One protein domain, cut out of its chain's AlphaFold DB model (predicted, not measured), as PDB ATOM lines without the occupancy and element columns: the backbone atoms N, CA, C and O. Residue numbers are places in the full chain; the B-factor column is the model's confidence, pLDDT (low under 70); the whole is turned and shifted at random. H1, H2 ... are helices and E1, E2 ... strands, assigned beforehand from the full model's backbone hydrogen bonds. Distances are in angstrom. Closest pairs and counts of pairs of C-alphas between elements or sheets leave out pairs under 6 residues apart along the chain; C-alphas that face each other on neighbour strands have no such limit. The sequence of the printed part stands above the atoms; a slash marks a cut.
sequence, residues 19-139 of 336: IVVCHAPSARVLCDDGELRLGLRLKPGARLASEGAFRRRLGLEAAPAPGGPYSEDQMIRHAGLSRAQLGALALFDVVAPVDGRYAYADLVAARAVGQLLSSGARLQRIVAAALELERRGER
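What this domain is: This is residues 19 to 139 of the 336 residues of the protein "Tetratricopeptide repeat protein" of Roseiarcus fermentans (UniProt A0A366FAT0). A short helix, H4, lies at the core, with H3 near its first residue, Arg 83, H5 and H6, a helical hairpin, near it farther along, at Leu 86 and Leu 89, and a small sheet of two strands, E1 and E2, with H2 following, at its last residue, Leu 91. Long links loop round the outside, among them residues 30 to 46 and 58 to 71, and H1 packs on the first residues of H6. The printed part has 121 residues with six named helices and two named strands, in the order E1 H1 E2 H2 H3 H4 H5 H6; the sheet E1 E2 is parallel and the class is mostly helix. The whole is compact, with a radius of gyration of the C-alphas of 13.8 A, and rounded, with spans of 35 by 33 by 32 A.

How they stand to each other: Begin at E1, residues 19 to 21, and find its parallel neighbour E2, residues 47 to 50, at 28 degrees; N 19 and O 47 are 2.9 A apart, as are N 49 and O 19, within hydrogen-bond range. With H1, residues 26 to 29, they form a strand-helix-strand unit, two parallel neighbour strands with a helix between, whose crossover is right-handed. H2, residues 51 to 57, is close to but not clearly touching H4, residues 83 to 91; their closest C-alphas, Glu 51 and Leu 91, are 7.8 A apart. Look next at Ser 50 and Leu 91, the closest C-alphas of E2 and H4, 4.5 A apart. H3, residues 72 to 79, touches H5, residues 104 to 118, at a steep tilt of 53 degrees, the same way, closest at C-alphas Ala 79 and Arg 111, 4.2 A. H3 and H4 only just touch, with 3 pairs of C-alphas within 8 A, closest at Ile 76 and Arg 83, 6.6 A. H5 and H6, residues 123 to 135, form a helical hairpin, closest at C-alphas Leu 117 and Leu 123, 6.7 A. H6 touches H1 with residues 124 to 128 alone, closest at C-alphas Ala 27 and Gln 124, 5.3 A. In H2, H3, H4, H5 and H6 every O i to N i+4 pair is within hydrogen-bond range; H1 is too short for such a pair.

Where its parts are: Find C-alpha 19 at (303.518, 256.573, 223.288), where E1 begins. H5 runs 21.0 A from C-alpha 104 at (325.112, 271.352, 214.507); H6 runs 18.6 A and ends at C-alpha 135, (324.217, 250.501, 218.674). H4 measures 12.3 A, H3 10.5 A, E2 10.2 A and H2 10.0 A.

The domain as a whole: The C-alphas farthest apart, Gly 59 and Ser 119, are 39.0 A apart. The printed part has no cut. The links H1 to E2, H2 to H3 and H4 to H5 are long. The mean pLDDT of the printed part is 84.3; residues 23 to 28, 39 to 42, 44, 63 and 65 to 67 are under 70.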
ATOM      1  N   ILE A  19     303.042 257.802 223.930       76.94
ATOM      2  CA  ILE A  19     303.518 256.573 223.288       76.94
ATOM      3  C   ILE A  19     305.005 256.722 223.018       76.94
ATOM      4  O   ILE A  19     305.439 257.706 222.421       76.94
ATOM      5  N   VAL A  20     305.764 255.727 223.464       78.25
ATOM      6  CA  VAL A  20     307.202 255.642 223.231       78.25
ATOM      7  C   VAL A  20     307.434 254.790 221.992       78.25
ATOM      8  O   VAL A  20     306.965 253.653 221.921       78.25
ATOM      9  N   VAL A  21     308.129 255.351 221.010       76.69
ATOM     10  CA  VAL A  21     308.553 254.638 219.807       76.69
ATOM     11  C   VAL A  21     309.915 254.024 220.098       76.69
ATOM     12  O   VAL A  21     310.903 254.736 220.228       76.69
ATOM     13  N   CYS A  22     309.952 252.701 220.244       73.50
ATOM     14  CA  CYS A  22     311.207 251.962 220.357       73.50
ATOM     15  C   CYS A  22     311.865 251.799 218.980       73.50
ATOM     16  O   CYS A  22     311.192 251.831 217.947       73.50
ATOM     17  N   HIS A  23     313.171 251.549 218.970       68.38
ATOM     18  CA  HIS A  23     313.968 251.443 217.743       68.38
ATOM     19  C   HIS A  23     313.696 250.171 216.908       68.38
ATOM     20  O   HIS A  23     313.778 250.198 215.681       68.38
ATOM     21  N   ALA A  24     313.286 249.068 217.548       56.94
ATOM     22  CA  ALA A  24     313.037 247.767 216.904       56.94
ATOM     23  C   ALA A  24     311.931 247.727 215.807       56.94
ATOM     24  O   ALA A  24     312.058 246.936 214.871       56.94
ATOM     25  N   PRO A  25     310.833 248.512 215.870       57.78
ATOM     26  CA  PRO A  25     309.801 248.533 214.821       57.78
ATOM     27  C   PRO A  25     310.018 249.499 213.639       57.78
ATOM     28  O   PRO A  25     309.138 249.535 212.777       57.78
ATOM     29  N   SER A  26     311.118 250.262 213.553       59.47
ATOM     30  CA  SER A  26     311.286 251.359 212.569       59.47
ATOM     31  C   SER A  26     310.943 250.968 211.122       59.47
ATOM     32  O   SER A  26     310.135 251.634 210.476       59.47
ATOM     33  N   ALA A  27     311.429 249.814 210.658       56.44
ATOM     34  CA  ALA A  27     311.193 249.309 209.302       56.44
ATOM     35  C   ALA A  27     309.730 248.928 208.986       56.44
ATOM     36  O   ALA A  27     309.383 248.748 207.820       56.44
ATOM     37  N   ARG A  28     308.866 248.760 209.998       65.62
ATOM     38  CA  ARG A  28     307.464 248.327 209.828       65.62
ATOM     39  C   ARG A  28     306.449 249.450 209.992       65.62
ATOM     40  O   ARG A  28     305.316 249.294 209.545       65.62
ATOM     41  N   VAL A  29     306.834 250.535 210.657       73.94
ATOM     42  CA  VAL A  29     305.914 251.620 211.017       73.94
ATOM     43  C   VAL A  29     306.225 252.926 210.308       73.94
ATOM     44  O   VAL A  29     305.371 253.798 210.326       73.94
ATOM     45  N   LEU A  30     307.395 253.086 209.691       82.31
ATOM     46  CA  LEU A  30     307.775 254.323 209.012       82.31
ATOM     47  C   LEU A  30     307.571 254.219 207.496       82.31
ATOM     48  O   LEU A  30     308.005 253.252 206.871       82.31
ATOM     49  N   CYS A  31     306.914 255.222 206.919       83.88
ATOM     50  CA  CYS A  31     306.768 255.401 205.477       83.88
ATOM     51  C   CYS A  31     307.855 256.331 204.919       83.88
ATOM     52  O   CYS A  31     308.422 257.147 205.647       83.88
ATOM     53  N   ASP A  32     308.107 256.246 203.610       82.25
ATOM     54  CA  ASP A  32     309.131 257.047 202.918       82.25
ATOM     55  C   ASP A  32     308.867 258.572 202.965       82.25
ATOM     56  O   ASP A  32     309.793 259.387 202.932       82.25
ATOM     57  N   ASP A  33     307.603 258.977 203.108       83.75
ATOM     58  CA  ASP A  33     307.167 260.370 203.282       83.75
ATOM     59  C   ASP A  33     307.335 260.901 204.721       83.75
ATOM     60  O   ASP A  33     307.147 262.097 204.967       83.75
ATOM     61  N   GLY A  34     307.736 260.039 205.660       81.62
ATOM     62  CA  GLY A  34     307.880 260.346 207.080       81.62
ATOM     63  C   GLY A  34     306.641 260.039 207.926       81.62
ATOM     64  O   GLY A  34     306.665 260.284 209.132       81.62
ATOM     65  N   GLU A  35     305.559 259.507 207.348       84.69
ATOM     66  CA  GLU A  35     304.360 259.150 208.111       84.69
ATOM     67  C   GLU A  35     304.525 257.851 208.914       84.69
ATOM     68  O   GLU A  35     305.153 256.882 208.477       84.69
ATOM     69  N   LEU A  36     303.895 257.805 210.096       78.94
ATOM     70  CA  LEU A  36     303.900 256.632 210.971       78.94
ATOM     71  C   LEU A  36     302.615 255.799 210.843       78.94
ATOM     72  O   LEU A  36     301.519 256.250 211.170       78.94
ATOM     73  N   ARG A  37     302.760 254.525 210.479       78.19
ATOM     74  CA  ARG A  37     301.710 253.498 210.439       78.19
ATOM     75  C   ARG A  37     301.788 252.593 211.664       78.19
ATOM     76  O   ARG A  37     302.200 251.441 211.593       78.19
ATOM     77  N   LEU A  38     301.358 253.120 212.807       71.06
ATOM     78  CA  LEU A  38     301.424 252.413 214.095       71.06
ATOM     79  C   LEU A  38     300.339 251.336 214.274       71.06
ATOM     80  O   LEU A  38     300.390 250.592 215.245       71.06
ATOM     81  N   GLY A  39     299.340 251.256 213.385       66.31
ATOM     82  CA  GLY A  39     298.217 250.316 213.527       66.31
ATOM     83  C   GLY A  39     297.360 250.552 214.783       66.31
ATOM     84  O   GLY A  39     296.617 249.668 215.199       66.31
ATOM     85  N   LEU A  40     297.473 251.734 215.400       69.38
ATOM     86  CA  LEU A  40     296.849 252.097 216.673       69.38
ATOM     87  C   LEU A  40     296.083 253.411 216.528       69.38
ATOM     88  O   LEU A  40     296.553 254.352 215.888       69.38
ATOM     89  N   ARG A  41     294.908 253.495 217.161       64.12
ATOM     90  CA  ARG A  41     294.123 254.732 217.215       64.12
ATOM     91  C   ARG A  41     294.567 255.566 218.414       64.12
ATOM     92  O   ARG A  41     294.337 255.176 219.556       64.12
ATOM     93  N   LEU A  42     295.189 256.711 218.144       66.25
ATOM     94  CA  LEU A  42     295.631 257.643 219.180       66.25
ATOM     95  C   LEU A  42     294.451 258.432 219.748       66.25
ATOM     96  O   LEU A  42     293.554 258.852 219.012       66.25
ATOM     97  N   LYS A  43     294.467 258.663 221.064       71.75
ATOM     98  CA  LYS A  43     293.585 259.652 221.684       71.75
ATOM     99  C   LYS A  43     293.972 261.062 221.210       71.75
ATOM    100  O   LYS A  43     295.162 261.326 221.017       71.75
ATOM    101  N   PRO A  44     293.008 261.989 221.077       68.38
ATOM    102  CA  PRO A  44     293.320 263.397 220.856       68.38
ATOM    103  C   PRO A  44     294.252 263.913 221.962       68.38
ATOM    104  O   PRO A  44     293.941 263.768 223.141       68.38
ATOM    105  N   GLY A  45     295.398 264.485 221.583       73.00
ATOM    106  CA  GLY A  45     296.394 265.020 222.521       73.00
ATOM    107  C   GLY A  45     297.467 264.034 222.995       73.00
ATOM    108  O   GLY A  45     298.384 264.459 223.699       73.00
ATOM    109  N   ALA A  46     297.406 262.758 222.593       76.81
ATOM    110  CA  ALA A  46     298.477 261.805 222.873       76.81
ATOM    111  C   ALA A  46     299.795 262.271 222.230       76.81
ATOM    112  O   ALA A  46     299.824 262.659 221.058       76.81
ATOM    113  N   ARG A  47     300.891 262.237 222.993       80.56
ATOM    114  CA  ARG A  47     302.220 262.665 222.529       80.56
ATOM    115  C   ARG A  47     303.062 261.464 222.122       80.56
ATOM    116  O   ARG A  47     303.147 260.488 222.863       80.56
ATOM    117  N   LEU A  48     303.735 261.558 220.982       82.38
ATOM    118  CA  LEU A  48     304.782 260.607 220.617       82.38
ATOM    119  C   LEU A  48     306.111 261.057 221.235       82.38
ATOM    120  O   LEU A  48     306.403 262.253 221.287       82.38
ATOM    121  N   ALA A  49     306.894 260.108 221.731       84.00
ATOM    122  CA  ALA A  49     308.243 260.332 222.231       84.00
ATOM    123  C   ALA A  49     309.176 259.243 221.699       84.00
ATOM    124  O   ALA A  49     308.760 258.092 221.566       84.00
ATOM    125  N   SER A  50     310.427 259.605 221.424       86.88
ATOM    126  CA  SER A  50     311.475 258.632 221.134       86.88
ATOM    127  C   SER A  50     311.873 257.853 222.390       86.88
ATOM    128  O   SER A  50     311.583 258.268 223.523       86.88
ATOM    129  N   GLU A  51     312.541 256.720 222.197       85.81
ATOM    130  CA  GLU A  51     313.068 255.899 223.285       85.81
ATOM    131  C   GLU A  51     314.076 256.681 224.139       85.81
ATOM    132  O   GLU A  51     313.945 256.714 225.365       85.81
ATOM    133  N   GLY A  52     315.013 257.398 223.518       84.62
ATOM    134  CA  GLY A  52     315.987 258.247 224.202       84.62
ATOM    135  C   GLY A  52     315.324 259.395 224.961       84.62
ATOM    136  O   GLY A  52     315.661 259.673 226.115       84.62
ATOM    137  N   ALA A  53     314.311 260.051 224.383       84.00
ATOM    138  CA  ALA A  53     313.541 261.074 225.100       84.00
ATOM    139  C   ALA A  53     312.828 260.505 226.336       84.00
ATOM    140  O   ALA A  53     312.747 261.170 227.374       84.00
ATOM    141  N   PHE A  54     312.321 259.277 226.248       86.44
ATOM    142  CA  PHE A  54     311.697 258.593 227.373       86.44
ATOM    143  C   PHE A  54     312.714 258.207 228.455       86.44
ATOM    144  O   PHE A  54     312.489 258.503 229.630       86.44
ATOM    145  N   ARG A  55     313.863 257.637 228.081       85.81
ATOM    146  CA  ARG A  55     314.946 257.274 229.013       85.81
ATOM    147  C   ARG A  55     315.480 258.485 229.775       85.81
ATOM    148  O   ARG A  55     315.638 258.411 230.993       85.81
ATOM    149  N   ARG A  56     315.647 259.625 229.098       85.62
ATOM    150  CA  ARG A  56     316.014 260.907 229.726       85.62
ATOM    151  C   ARG A  56     314.992 261.374 230.758       85.62
ATOM    152  O   ARG A  56     315.374 261.795 231.844       85.62
ATOM    153  N   ARG A  57     313.689 261.252 230.469       84.69
ATOM    154  CA  ARG A  57     312.623 261.581 231.441       84.69
ATOM    155  C   ARG A  57     312.650 260.685 232.676       84.69
ATOM    156  O   ARG A  57     312.279 261.142 233.751       84.69
ATOM    157  N   LEU A  58     313.083 259.435 232.526       86.00
ATOM    158  CA  LEU A  58     313.272 258.500 233.637       86.00
ATOM    159  C   LEU A  58     314.602 258.700 234.386       86.00
ATOM    160  O   LEU A  58     314.847 258.000 235.365       86.00
ATOM    161  N   GLY A  59     315.468 259.618 233.940       86.44
ATOM    162  CA  GLY A  59     316.799 259.821 234.519       86.44
ATOM    163  C   GLY A  59     317.792 258.694 234.212       86.44
ATOM    164  O   GLY A  59     318.814 258.585 234.883       86.44
ATOM    165  N   LEU A  60     317.502 257.851 233.216       85.69
ATOM    166  CA  LEU A  60     318.360 256.734 232.795       85.69
ATOM    167  C   LEU A  60     319.450 257.156 231.802       85.69
ATOM    168  O   LEU A  60     320.315 256.356 231.453       85.69
ATOM    169  N   GLU A  61     319.379 258.390 231.315       81.81
ATOM    170  CA  GLU A  61     320.289 258.951 230.327       81.81
ATOM    171  C   GLU A  61     320.504 260.439 230.613       81.81
ATOM    172  O   GLU A  61     319.604 261.122 231.112       81.81
ATOM    173  N   ALA A  62     321.706 260.939 230.318       77.06
ATOM    174  CA  ALA A  62     322.053 262.335 230.539       77.06
ATOM    175  C   ALA A  62     321.212 263.271 229.656       77.06
ATOM    176  O   ALA A  62     320.844 262.942 228.526       77.06
ATOM    177  N   ALA A  63     320.928 264.472 230.164       69.56
ATOM    178  CA  ALA A  63     320.316 265.507 229.345       69.56
ATOM    179  C   ALA A  63     321.261 265.859 228.179       69.56
ATOM    180  O   ALA A  63     322.468 266.006 228.403       69.56
ATOM    181  N   PRO A  64     320.746 265.996 226.946       70.06
ATOM    182  CA  PRO A  64     321.555 266.435 225.821       70.06
ATOM    183  C   PRO A  64     322.116 267.830 226.099       70.06
ATOM    184  O   PRO A  64     321.565 268.598 226.893       70.06
ATOM    185  N   ALA A  65     323.205 268.169 225.410       68.88
ATOM    186  CA  ALA A  65     323.708 269.537 225.395       68.88
ATOM    187  C   ALA A  65     322.573 270.514 225.011       68.88
ATOM    188  O   ALA A  65     321.689 270.135 224.235       68.88
ATOM    189  N   PRO A  66     322.567 271.750 225.549       65.75
ATOM    190  CA  PRO A  66     321.522 272.724 225.259       65.75
ATOM    191  C   PRO A  66     321.342 272.901 223.750       65.75
ATOM    192  O   PRO A  66     322.314 272.865 222.990       65.75
ATOM    193  N   GLY A  67     320.080 273.059 223.340       65.44
ATOM    194  CA  GLY A  67     319.688 273.096 221.936       65.44
ATOM    195  C   GLY A  67     320.526 274.087 221.134       65.44
ATOM    196  O   GLY A  67     320.816 275.195 221.588       65.44
ATOM    197  N   GLY A  68     320.957 273.669 219.946       83.69
ATOM    198  CA  GLY A  68     321.831 274.486 219.114       83.69
ATOM    199  C   GLY A  68     321.120 275.661 218.434       83.69
ATOM    200  O   GLY A  68     319.947 275.947 218.678       83.69
ATOM    201  N   PRO A  69     321.823 276.390 217.557       91.38
ATOM    202  CA  PRO A  69     321.305 277.634 217.000       91.38
ATOM    203  C   PRO A  69     320.177 277.426 215.978       91.38
ATOM    204  O   PRO A  69     319.517 278.399 215.618       91.38
ATOM    205  N   TYR A  70     319.948 276.194 215.516       93.44
ATOM    206  CA  TYR A  70     319.084 275.915 214.374       93.44
ATOM    207  C   TYR A  70     317.626 275.694 214.787       93.44
ATOM    208  O   TYR A  70     317.337 274.926 215.707       93.44
ATOM    209  N   SER A  71     316.702 276.354 214.088       95.12
ATOM    210  CA  SER A  71     315.263 276.095 214.178       95.12
ATOM    211  C   SER A  71     314.825 274.957 213.250       95.12
ATOM    212  O   SER A  71     315.519 274.620 212.291       95.12
ATOM    213  N   GLU A  72     313.634 274.408 213.487       94.75
ATOM    214  CA  GLU A  72     313.014 273.392 212.622       94.75
ATOM    215  C   GLU A  72     312.961 273.828 211.142       94.75
ATOM    216  O   GLU A  72     313.390 273.092 210.255       94.75
ATOM    217  N   ASP A  73     312.537 275.064 210.861       95.50
ATOM    218  CA  ASP A  73     312.467 275.589 209.488       95.50
ATOM    219  C   ASP A  73     313.851 275.752 208.836       95.50
ATOM    220  O   ASP A  73     313.985 275.725 207.609       95.50
ATOM    221  N   GLN A  74     314.904 275.970 209.628       95.44
ATOM    222  CA  GLN A  74     316.277 275.970 209.119       95.44
ATOM    223  C   GLN A  74     316.735 274.546 208.803       95.44
ATOM    224  O   GLN A  74     317.316 274.332 207.741       95.44
ATOM    225  N   MET A  75     316.420 273.573 209.661       96.06
ATOM    226  CA  MET A  75     316.724 272.158 209.432       96.06
ATOM    227  C   MET A  75     316.085 271.647 208.140       96.06
ATOM    228  O   MET A  75     316.795 271.163 207.263       96.06
ATOM    229  N   ILE A  76     314.770 271.836 207.985       95.94
ATOM    230  CA  ILE A  76     313.990 271.461 206.791       95.94
ATOM    231  C   ILE A  76     314.625 272.045 205.526       95.94
ATOM    232  O   ILE A  76     314.905 271.315 204.579       95.94
ATOM    233  N   ARG A  77     314.918 273.354 205.519       96.06
ATOM    234  CA  ARG A  77     315.495 274.030 204.345       96.06
ATOM    235  C   ARG A  77     316.907 273.564 204.016       96.06
ATOM    236  O   ARG A  77     317.215 273.372 202.846       96.06
ATOM    237  N   HIS A  78     317.772 273.414 205.014       95.94
ATOM    238  CA  HIS A  78     319.168 273.043 204.781       95.94
ATOM    239  C   HIS A  78     319.347 271.562 204.446       95.94
ATOM    240  O   HIS A  78     320.295 271.220 203.740       95.94
ATOM    241  N   ALA A  79     318.464 270.700 204.951       95.00
ATOM    242  CA  ALA A  79     318.482 269.269 204.683       95.00
ATOM    243  C   ALA A  79     317.611 268.861 203.484       95.00
ATOM    244  O   ALA A  79     317.776 267.757 202.983       95.00
ATOM    245  N   GLY A  80     316.701 269.719 203.010       95.06
ATOM    246  CA  GLY A  80     315.764 269.369 201.936       95.06
ATOM    247  C   GLY A  80     314.721 268.327 202.358       95.06
ATOM    248  O   GLY A  80     314.267 267.548 201.528       95.06
ATOM    249  N   LEU A  81     314.370 268.290 203.646       95.62
ATOM    250  CA  LEU A  81     313.436 267.318 204.224       95.62
ATOM    251  C   LEU A  81     312.036 267.911 204.362       95.62
ATOM    252  O   LEU A  81     311.883 269.116 204.544       95.62
ATOM    253  N   SER A  82     311.008 267.067 204.364       95.25
ATOM    254  CA  SER A  82     309.671 267.463 204.811       95.25
ATOM    255  C   SER A  82     309.612 267.574 206.343       95.25
ATOM    256  O   SER A  82     310.416 266.980 207.067       95.25
ATOM    257  N   ARG A  83     308.613 268.298 206.867       94.12
ATOM    258  CA  ARG A  83     308.346 268.342 208.316       94.12
ATOM    259  C   ARG A  83     308.065 266.947 208.889       94.12
ATOM    260  O   ARG A  83     308.525 266.638 209.983       94.12
ATOM    261  N   ALA A  84     307.348 266.104 208.144       91.31
ATOM    262  CA  ALA A  84     307.071 264.729 208.552       91.31
ATOM    263  C   ALA A  84     308.361 263.896 208.627       91.31
ATOM    264  O   ALA A  84     308.593 263.221 209.626       91.31
ATOM    265  N   GLN A  85     309.247 264.021 207.634       94.12
ATOM    266  CA  GLN A  85     310.543 263.336 207.619       94.12
ATOM    267  C   GLN A  85     311.430 263.779 208.787       94.12
ATOM    268  O   GLN A  85     311.950 262.930 209.505       94.12
ATOM    269  N   LEU A  86     311.557 265.087 209.046       94.50
ATOM    270  CA  LEU A  86     312.327 265.586 210.192       94.50
ATOM    271  C   LEU A  86     311.728 265.128 211.535       94.50
ATOM    272  O   LEU A  86     312.466 264.767 212.450       94.50
ATOM    273  N   GLY A  87     310.397 265.104 211.646       91.31
ATOM    274  CA  GLY A  87     309.695 264.569 212.812       91.31
ATOM    275  C   GLY A  87     309.966 263.078 213.029       91.31
ATOM    276  O   GLY A  87     310.222 262.663 214.157       91.31
ATOM    277  N   ALA A  88     309.983 262.282 211.957       90.38
ATOM    278  CA  ALA A  88     310.343 260.871 212.019       90.38
ATOM    279  C   ALA A  88     311.788 260.670 212.497       90.38
ATOM    280  O   ALA A  88     312.015 259.858 213.389       90.38
ATOM    281  N   LEU A  89     312.748 261.447 211.980       91.94
ATOM    282  CA  LEU A  89     314.142 261.390 212.442       91.94
ATOM    283  C   LEU A  89     314.264 261.661 213.947       91.94
ATOM    284  O   LEU A  89     315.034 260.987 214.622       91.94
ATOM    285  N   ALA A  90     313.485 262.607 214.478       91.06
ATOM    286  CA  ALA A  90     313.475 262.902 215.909       91.06
ATOM    287  C   ALA A  90     312.836 261.783 216.751       91.06
ATOM    288  O   ALA A  90     313.212 261.581 217.902       91.06
ATOM    289  N   LEU A  91     311.863 261.054 216.197       88.94
ATOM    290  CA  LEU A  91     311.196 259.943 216.886       88.94
ATOM    291  C   LEU A  91     312.044 258.672 216.960       88.94
ATOM    292  O   LEU A  91     311.811 257.861 217.851       88.94
ATOM    293  N   PHE A  92     313.016 258.521 216.063       88.38
ATOM    294  CA  PHE A  92     313.990 257.426 216.063       88.38
ATOM    295  C   PHE A  92     315.385 257.880 216.518       88.38
ATOM    296  O   PHE A  92     316.371 257.283 216.107       88.38
ATOM    297  N   ASP A  93     315.461 258.973 217.289       88.12
ATOM    298  CA  ASP A  93     316.690 259.515 217.893       88.12
ATOM    299  C   ASP A  93     317.856 259.803 216.910       88.12
ATOM    300  O   ASP A  93     318.973 260.099 217.328       88.12
ATOM    301  N   VAL A  94     317.597 259.850 215.594       89.12
ATOM    302  CA  VAL A  94     318.588 260.241 214.567       89.12
ATOM    303  C   VAL A  94     318.981 261.715 214.718       89.12
ATOM    304  O   VAL A  94     320.113 262.103 214.426       89.12
ATOM    305  N   VAL A  95     318.034 262.538 215.174       91.00
ATOM    306  CA  VAL A  95     318.259 263.918 215.621       91.00
ATOM    307  C   VAL A  95     317.619 264.115 216.990       91.00
ATOM    308  O   VAL A  95     316.558 263.559 217.268       91.00
ATOM    309  N   ALA A  96     318.217 264.946 217.840       88.75
ATOM    310  CA  ALA A  96     317.780 265.107 219.227       88.75
ATOM    311  C   ALA A  96     317.463 266.575 219.567       88.75
ATOM    312  O   ALA A  96     318.238 267.228 220.270       88.75
ATOM    313  N   PRO A  97     316.315 267.124 219.112       89.19
ATOM    314  CA  PRO A  97     315.957 268.501 219.420       89.19
ATOM    315  C   PRO A  97     315.755 268.721 220.923       89.19
ATOM    316  O   PRO A  97     315.151 267.905 221.627       89.19
ATOM    317  N   VAL A  98     316.195 269.884 221.399       87.44
ATOM    318  CA  VAL A  98     315.990 270.371 222.770       87.44
ATOM    319  C   VAL A  98     315.208 271.671 222.678       87.44
ATOM    320  O   VAL A  98     315.665 272.609 222.037       87.44
ATOM    321  N   ASP A  99     314.003 271.719 223.245       85.12
ATOM    322  CA  ASP A  99     313.109 272.890 223.179       85.12
ATOM    323  C   ASP A  99     312.885 273.433 221.749       85.12
ATOM    324  O   ASP A  99     312.829 274.640 221.508       85.12
ATOM    325  N   GLY A 100     312.784 272.526 220.769       85.31
ATOM    326  CA  GLY A 100     312.592 272.872 219.353       85.31
ATOM    327  C   GLY A 100     313.838 273.436 218.658       85.31
ATOM    328  O   GLY A 100     313.738 273.990 217.562       85.31
ATOM    329  N   ARG A 101     315.009 273.317 219.291       92.12
ATOM    330  CA  ARG A 101     316.310 273.753 218.779       92.12
ATOM    331  C   ARG A 101     317.209 272.555 218.493       92.12
ATOM    332  O   ARG A 101     317.233 271.598 219.265       92.12
ATOM    333  N   TYR A 102     317.977 272.642 217.412       92.25
ATOM    334  CA  TYR A 102     318.819 271.557 216.904       92.25
ATOM    335  C   TYR A 102     320.299 271.930 216.969       92.25
ATOM    336  O   TYR A 102     320.687 273.067 216.674       92.25
ATOM    337  N   ALA A 103     321.135 270.971 217.356       91.50
ATOM    338  CA  ALA A 103     322.584 271.104 217.358       91.50
ATOM    339  C   ALA A 103     323.157 271.064 215.934       91.50
ATOM    340  O   ALA A 103     322.518 270.633 214.976       91.50
ATOM    341  N   TYR A 104     324.415 271.482 215.788       90.12
ATOM    342  CA  TYR A 104     325.112 271.352 214.507       90.12
ATOM    343  C   TYR A 104     325.240 269.886 214.062       90.12
ATOM    344  O   TYR A 104     325.076 269.593 212.884       90.12
ATOM    345  N   ALA A 105     325.466 268.960 215.000       88.94
ATOM    346  CA  ALA A 105     325.517 267.529 214.703       88.94
ATOM    347  C   ALA A 105     324.189 267.005 214.125       88.94
ATOM    348  O   ALA A 105     324.214 266.252 213.153       88.94
ATOM    349  N   ASP A 106     323.047 267.470 214.651       91.62
ATOM    350  CA  ASP A 106     321.725 267.129 214.113       91.62
ATOM    351  C   ASP A 106     321.575 267.631 212.677       91.62
ATOM    352  O   ASP A 106     321.046 266.927 211.822       91.62
ATOM    353  N   LEU A 107     322.054 268.848 212.388       92.75
ATOM    354  CA  LEU A 107     322.010 269.408 211.039       92.75
ATOM    355  C   LEU A 107     322.852 268.582 210.058       92.75
ATOM    356  O   LEU A 107     322.413 268.340 208.936       92.75
ATOM    357  N   VAL A 108     324.044 268.138 210.467       91.56
ATOM    358  CA  VAL A 108     324.894 267.267 209.639       91.56
ATOM    359  C   VAL A 108     324.189 265.937 209.367       91.56
ATOM    360  O   VAL A 108     324.109 265.529 208.211       91.56
ATOM    361  N   ALA A 109     323.615 265.308 210.398       92.12
ATOM    362  CA  ALA A 109     322.845 264.076 210.249       92.12
ATOM    363  C   ALA A 109     321.639 264.270 209.312       92.12
ATOM    364  O   ALA A 109     321.477 263.522 208.351       92.12
ATOM    365  N   ALA A 110     320.841 265.322 209.512       94.44
ATOM    366  CA  ALA A 110     319.688 265.626 208.668       94.44
ATOM    367  C   ALA A 110     320.081 265.867 207.202       94.44
ATOM    368  O   ALA A 110     319.405 265.379 206.297       94.44
ATOM    369  N   ARG A 111     321.192 266.569 206.944       94.88
ATOM    370  CA  ARG A 111     321.714 266.766 205.581       94.88
ATOM    371  C   ARG A 111     322.155 265.457 204.935       94.88
ATOM    372  O   ARG A 111     321.889 265.276 203.751       94.88
ATOM    373  N   ALA A 112     322.786 264.559 205.691       91.44
ATOM    374  CA  ALA A 112     323.145 263.232 205.195       91.44
ATOM    375  C   ALA A 112     321.892 262.431 204.801       91.44
ATOM    376  O   ALA A 112     321.843 261.873 203.707       91.44
ATOM    377  N   VAL A 113     320.838 262.456 205.629       93.56
ATOM    378  CA  VAL A 113     319.540 261.844 205.284       93.56
ATOM    379  C   VAL A 113     318.963 262.460 204.009       93.56
ATOM    380  O   VAL A 113     318.565 261.730 203.107       93.56
ATOM    381  N   GLY A 114     318.937 263.789 203.908       93.50
ATOM    382  CA  GLY A 114     318.418 264.490 202.731       93.50
ATOM    383  C   GLY A 114     319.151 264.129 201.440       93.50
ATOM    384  O   GLY A 114     318.519 263.903 200.411       93.50
ATOM    385  N   GLN A 115     320.478 264.002 201.502       91.44
ATOM    386  CA  GLN A 115     321.290 263.554 200.370       91.44
ATOM    387  C   GLN A 115     320.940 262.123 199.949       91.44
ATOM    388  O   GLN A 115     320.715 261.887 198.764       91.44
ATOM    389  N   LEU A 116     320.819 261.197 200.902       90.88
ATOM    390  CA  LEU A 116     320.435 259.809 200.629       90.88
ATOM    391  C   LEU A 116     319.024 259.707 200.030       90.88
ATOM    392  O   LEU A 116     318.814 258.991 199.057       90.88
ATOM    393  N   LEU A 117     318.058 260.464 200.553       91.81
ATOM    394  CA  LEU A 117     316.710 260.522 199.977       91.81
ATOM    395  C   LEU A 117     316.743 261.061 198.542       91.81
ATOM    396  O   LEU A 117     316.078 260.521 197.661       91.81
ATOM    397  N   SER A 118     317.547 262.099 198.288       89.00
ATOM    398  CA  SER A 118     317.698 262.664 196.943       89.00
ATOM    399  C   SER A 118     318.372 261.707 195.956       89.00
ATOM    400  O   SER A 118     318.116 261.805 194.758       89.00
ATOM    401  N   SER A 119     319.184 260.759 196.443       84.31
ATOM    402  CA  SER A 119     319.784 259.702 195.624       84.31
ATOM    403  C   SER A 119     318.874 258.486 195.417       84.31
ATOM    404  O   SER A 119     319.285 257.556 194.734       84.31
ATOM    405  N   GLY A 120     317.654 258.487 195.971       84.38
ATOM    406  CA  GLY A 120     316.675 257.404 195.814       84.38
ATOM    407  C   GLY A 120     316.567 256.446 197.003       84.38
ATOM    408  O   GLY A 120     315.694 255.571 196.991       84.38
ATOM    409  N   ALA A 121     317.373 256.642 198.051       87.38
ATOM    410  CA  ALA A 121     317.344 255.771 199.213       87.38
ATOM    411  C   ALA A 121     316.038 255.943 199.987       87.38
ATOM    412  O   ALA A 121     315.484 257.034 200.114       87.38
ATOM    413  N   ARG A 122     315.552 254.839 200.545       88.75
ATOM    414  CA  ARG A 122     314.297 254.803 201.301       88.75
ATOM    415  C   ARG A 122     314.486 255.253 202.744       88.75
ATOM    416  O   ARG A 122     315.410 254.779 203.412       88.75
ATOM    417  N   LEU A 123     313.578 256.079 203.271       89.81
ATOM    418  CA  LEU A 123     313.713 256.674 204.610       89.81
ATOM    419  C   LEU A 123     313.835 255.603 205.696       89.81
ATOM    420  O   LEU A 123     314.717 255.687 206.550       89.81
ATOM    421  N   GLN A 124     313.009 254.556 205.628       86.62
ATOM    422  CA  GLN A 124     313.063 253.439 206.574       86.62
ATOM    423  C   GLN A 124     314.432 252.754 206.619       86.62
ATOM    424  O   GLN A 124     314.847 252.296 207.681       86.62
ATOM    425  N   ARG A 125     315.150 252.687 205.491       85.69
ATOM    426  CA  ARG A 125     316.477 252.062 205.431       85.69
ATOM    427  C   ARG A 125     317.550 252.974 206.003       85.69
ATOM    428  O   ARG A 125     318.431 252.491 206.702       85.69
ATOM    429  N   ILE A 126     317.440 254.278 205.755       89.88
ATOM    430  CA  ILE A 126     318.343 255.277 206.334       89.88
ATOM    431  C   ILE A 126     318.214 255.279 207.860       89.88
ATOM    432  O   ILE A 126     319.219 255.238 208.562       89.88
ATOM    433  N   VAL A 127     316.981 255.266 208.380       89.25
ATOM    434  CA  VAL A 127     316.728 255.180 209.825       89.25
ATOM    435  C   VAL A 127     317.262 253.866 210.394       89.25
ATOM    436  O   VAL A 127     317.945 253.891 211.408       89.25
ATOM    437  N   ALA A 128     317.026 252.728 209.734       84.75
ATOM    438  CA  ALA A 128     317.580 251.449 210.181       84.75
ATOM    439  C   ALA A 128     319.120 251.463 210.254       84.75
ATOM    440  O   ALA A 128     319.682 251.006 211.246       84.75
ATOM    441  N   ALA A 129     319.794 252.042 209.255       85.69
ATOM    442  CA  ALA A 129     321.248 252.198 209.262       85.69
ATOM    443  C   ALA A 129     321.724 253.119 210.400       85.69
ATOM    444  O   ALA A 129     322.680 252.792 211.096       85.69
ATOM    445  N   ALA A 130     321.033 254.238 210.641       88.00
ATOM    446  CA  ALA A 130     321.362 255.153 211.735       88.00
ATOM    447  C   ALA A 130     321.273 254.477 213.116       88.00
ATOM    448  O   ALA A 130     322.139 254.698 213.959       88.00
ATOM    449  N   LEU A 131     320.272 253.619 213.324       84.50
ATOM    450  CA  LEU A 131     320.104 252.858 214.565       84.50
ATOM    451  C   LEU A 131     321.198 251.803 214.764       84.50
ATOM    452  O   LEU A 131     321.641 251.574 215.889       84.50
ATOM    453  N   GLU A 132     321.658 251.170 213.683       83.62
ATOM    454  CA  GLU A 132     322.770 250.218 213.753       83.62
ATOM    455  C   GLU A 132     324.096 250.917 214.086       83.62
ATOM    456  O   GLU A 132     324.875 250.419 214.900       83.62
ATOM    457  N   LEU A 133     324.325 252.115 213.536       84.69
ATOM    458  CA  LEU A 133     325.460 252.962 213.919       84.69
ATOM    459  C   LEU A 133     325.401 253.335 215.405       84.69
ATOM    460  O   LEU A 133     326.400 253.206 216.116       84.69
ATOM    461  N   GLU A 134     324.232 253.741 215.902       83.06
ATOM    462  CA  GLU A 134     324.064 254.121 217.307       83.06
ATOM    463  C   GLU A 134     324.331 252.947 218.261       83.06
ATOM    464  O   GLU A 134     325.004 253.122 219.279       83.06
ATOM    465  N   ARG A 135     323.899 251.725 217.909       82.69
ATOM    466  CA  ARG A 135     324.217 250.501 218.674       82.69
ATOM    467  C   ARG A 135     325.718 250.272 218.844       82.69
ATOM    468  O   ARG A 135     326.123 249.615 219.802       82.69
ATOM    469  N   ARG A 136     326.535 250.819 217.946       80.94
ATOM    470  CA  ARG A 136     328.000 250.751 217.981       80.94
ATOM    471  C   ARG A 136     328.662 251.969 218.617       80.94
ATOM    472  O   ARG A 136     329.885 252.023 218.701       80.94
ATOM    473  N   GLY A 137     327.872 252.939 219.072       83.62
ATOM    474  CA  GLY A 137     328.369 254.208 219.598       83.62
ATOM    475  C   GLY A 137     328.812 255.195 218.516       83.62
ATOM    476  O   GLY A 137     329.463 256.190 218.834       83.62
ATOM    477  N   GLU A 138     328.465 254.947 217.253       83.69
ATOM    478  CA  GLU A 138     328.728 255.848 216.133       83.69
ATOM    479  C   GLU A 138     327.503 256.724 215.844       83.69
ATOM    480  O   GLU A 138     326.383 256.433 216.267       83.69
ATOM    481  N   ARG A 139     327.696 257.836 215.128       83.75
ATOM    482  CA  ARG A 139     326.598 258.721 214.720       83.75
ATOM    483  C   ARG A 139     326.530 258.809 213.209       83.75
ATOM    484  O   ARG A 139     327.553 258.837 212.534       83.75
TER     485      ARG A 139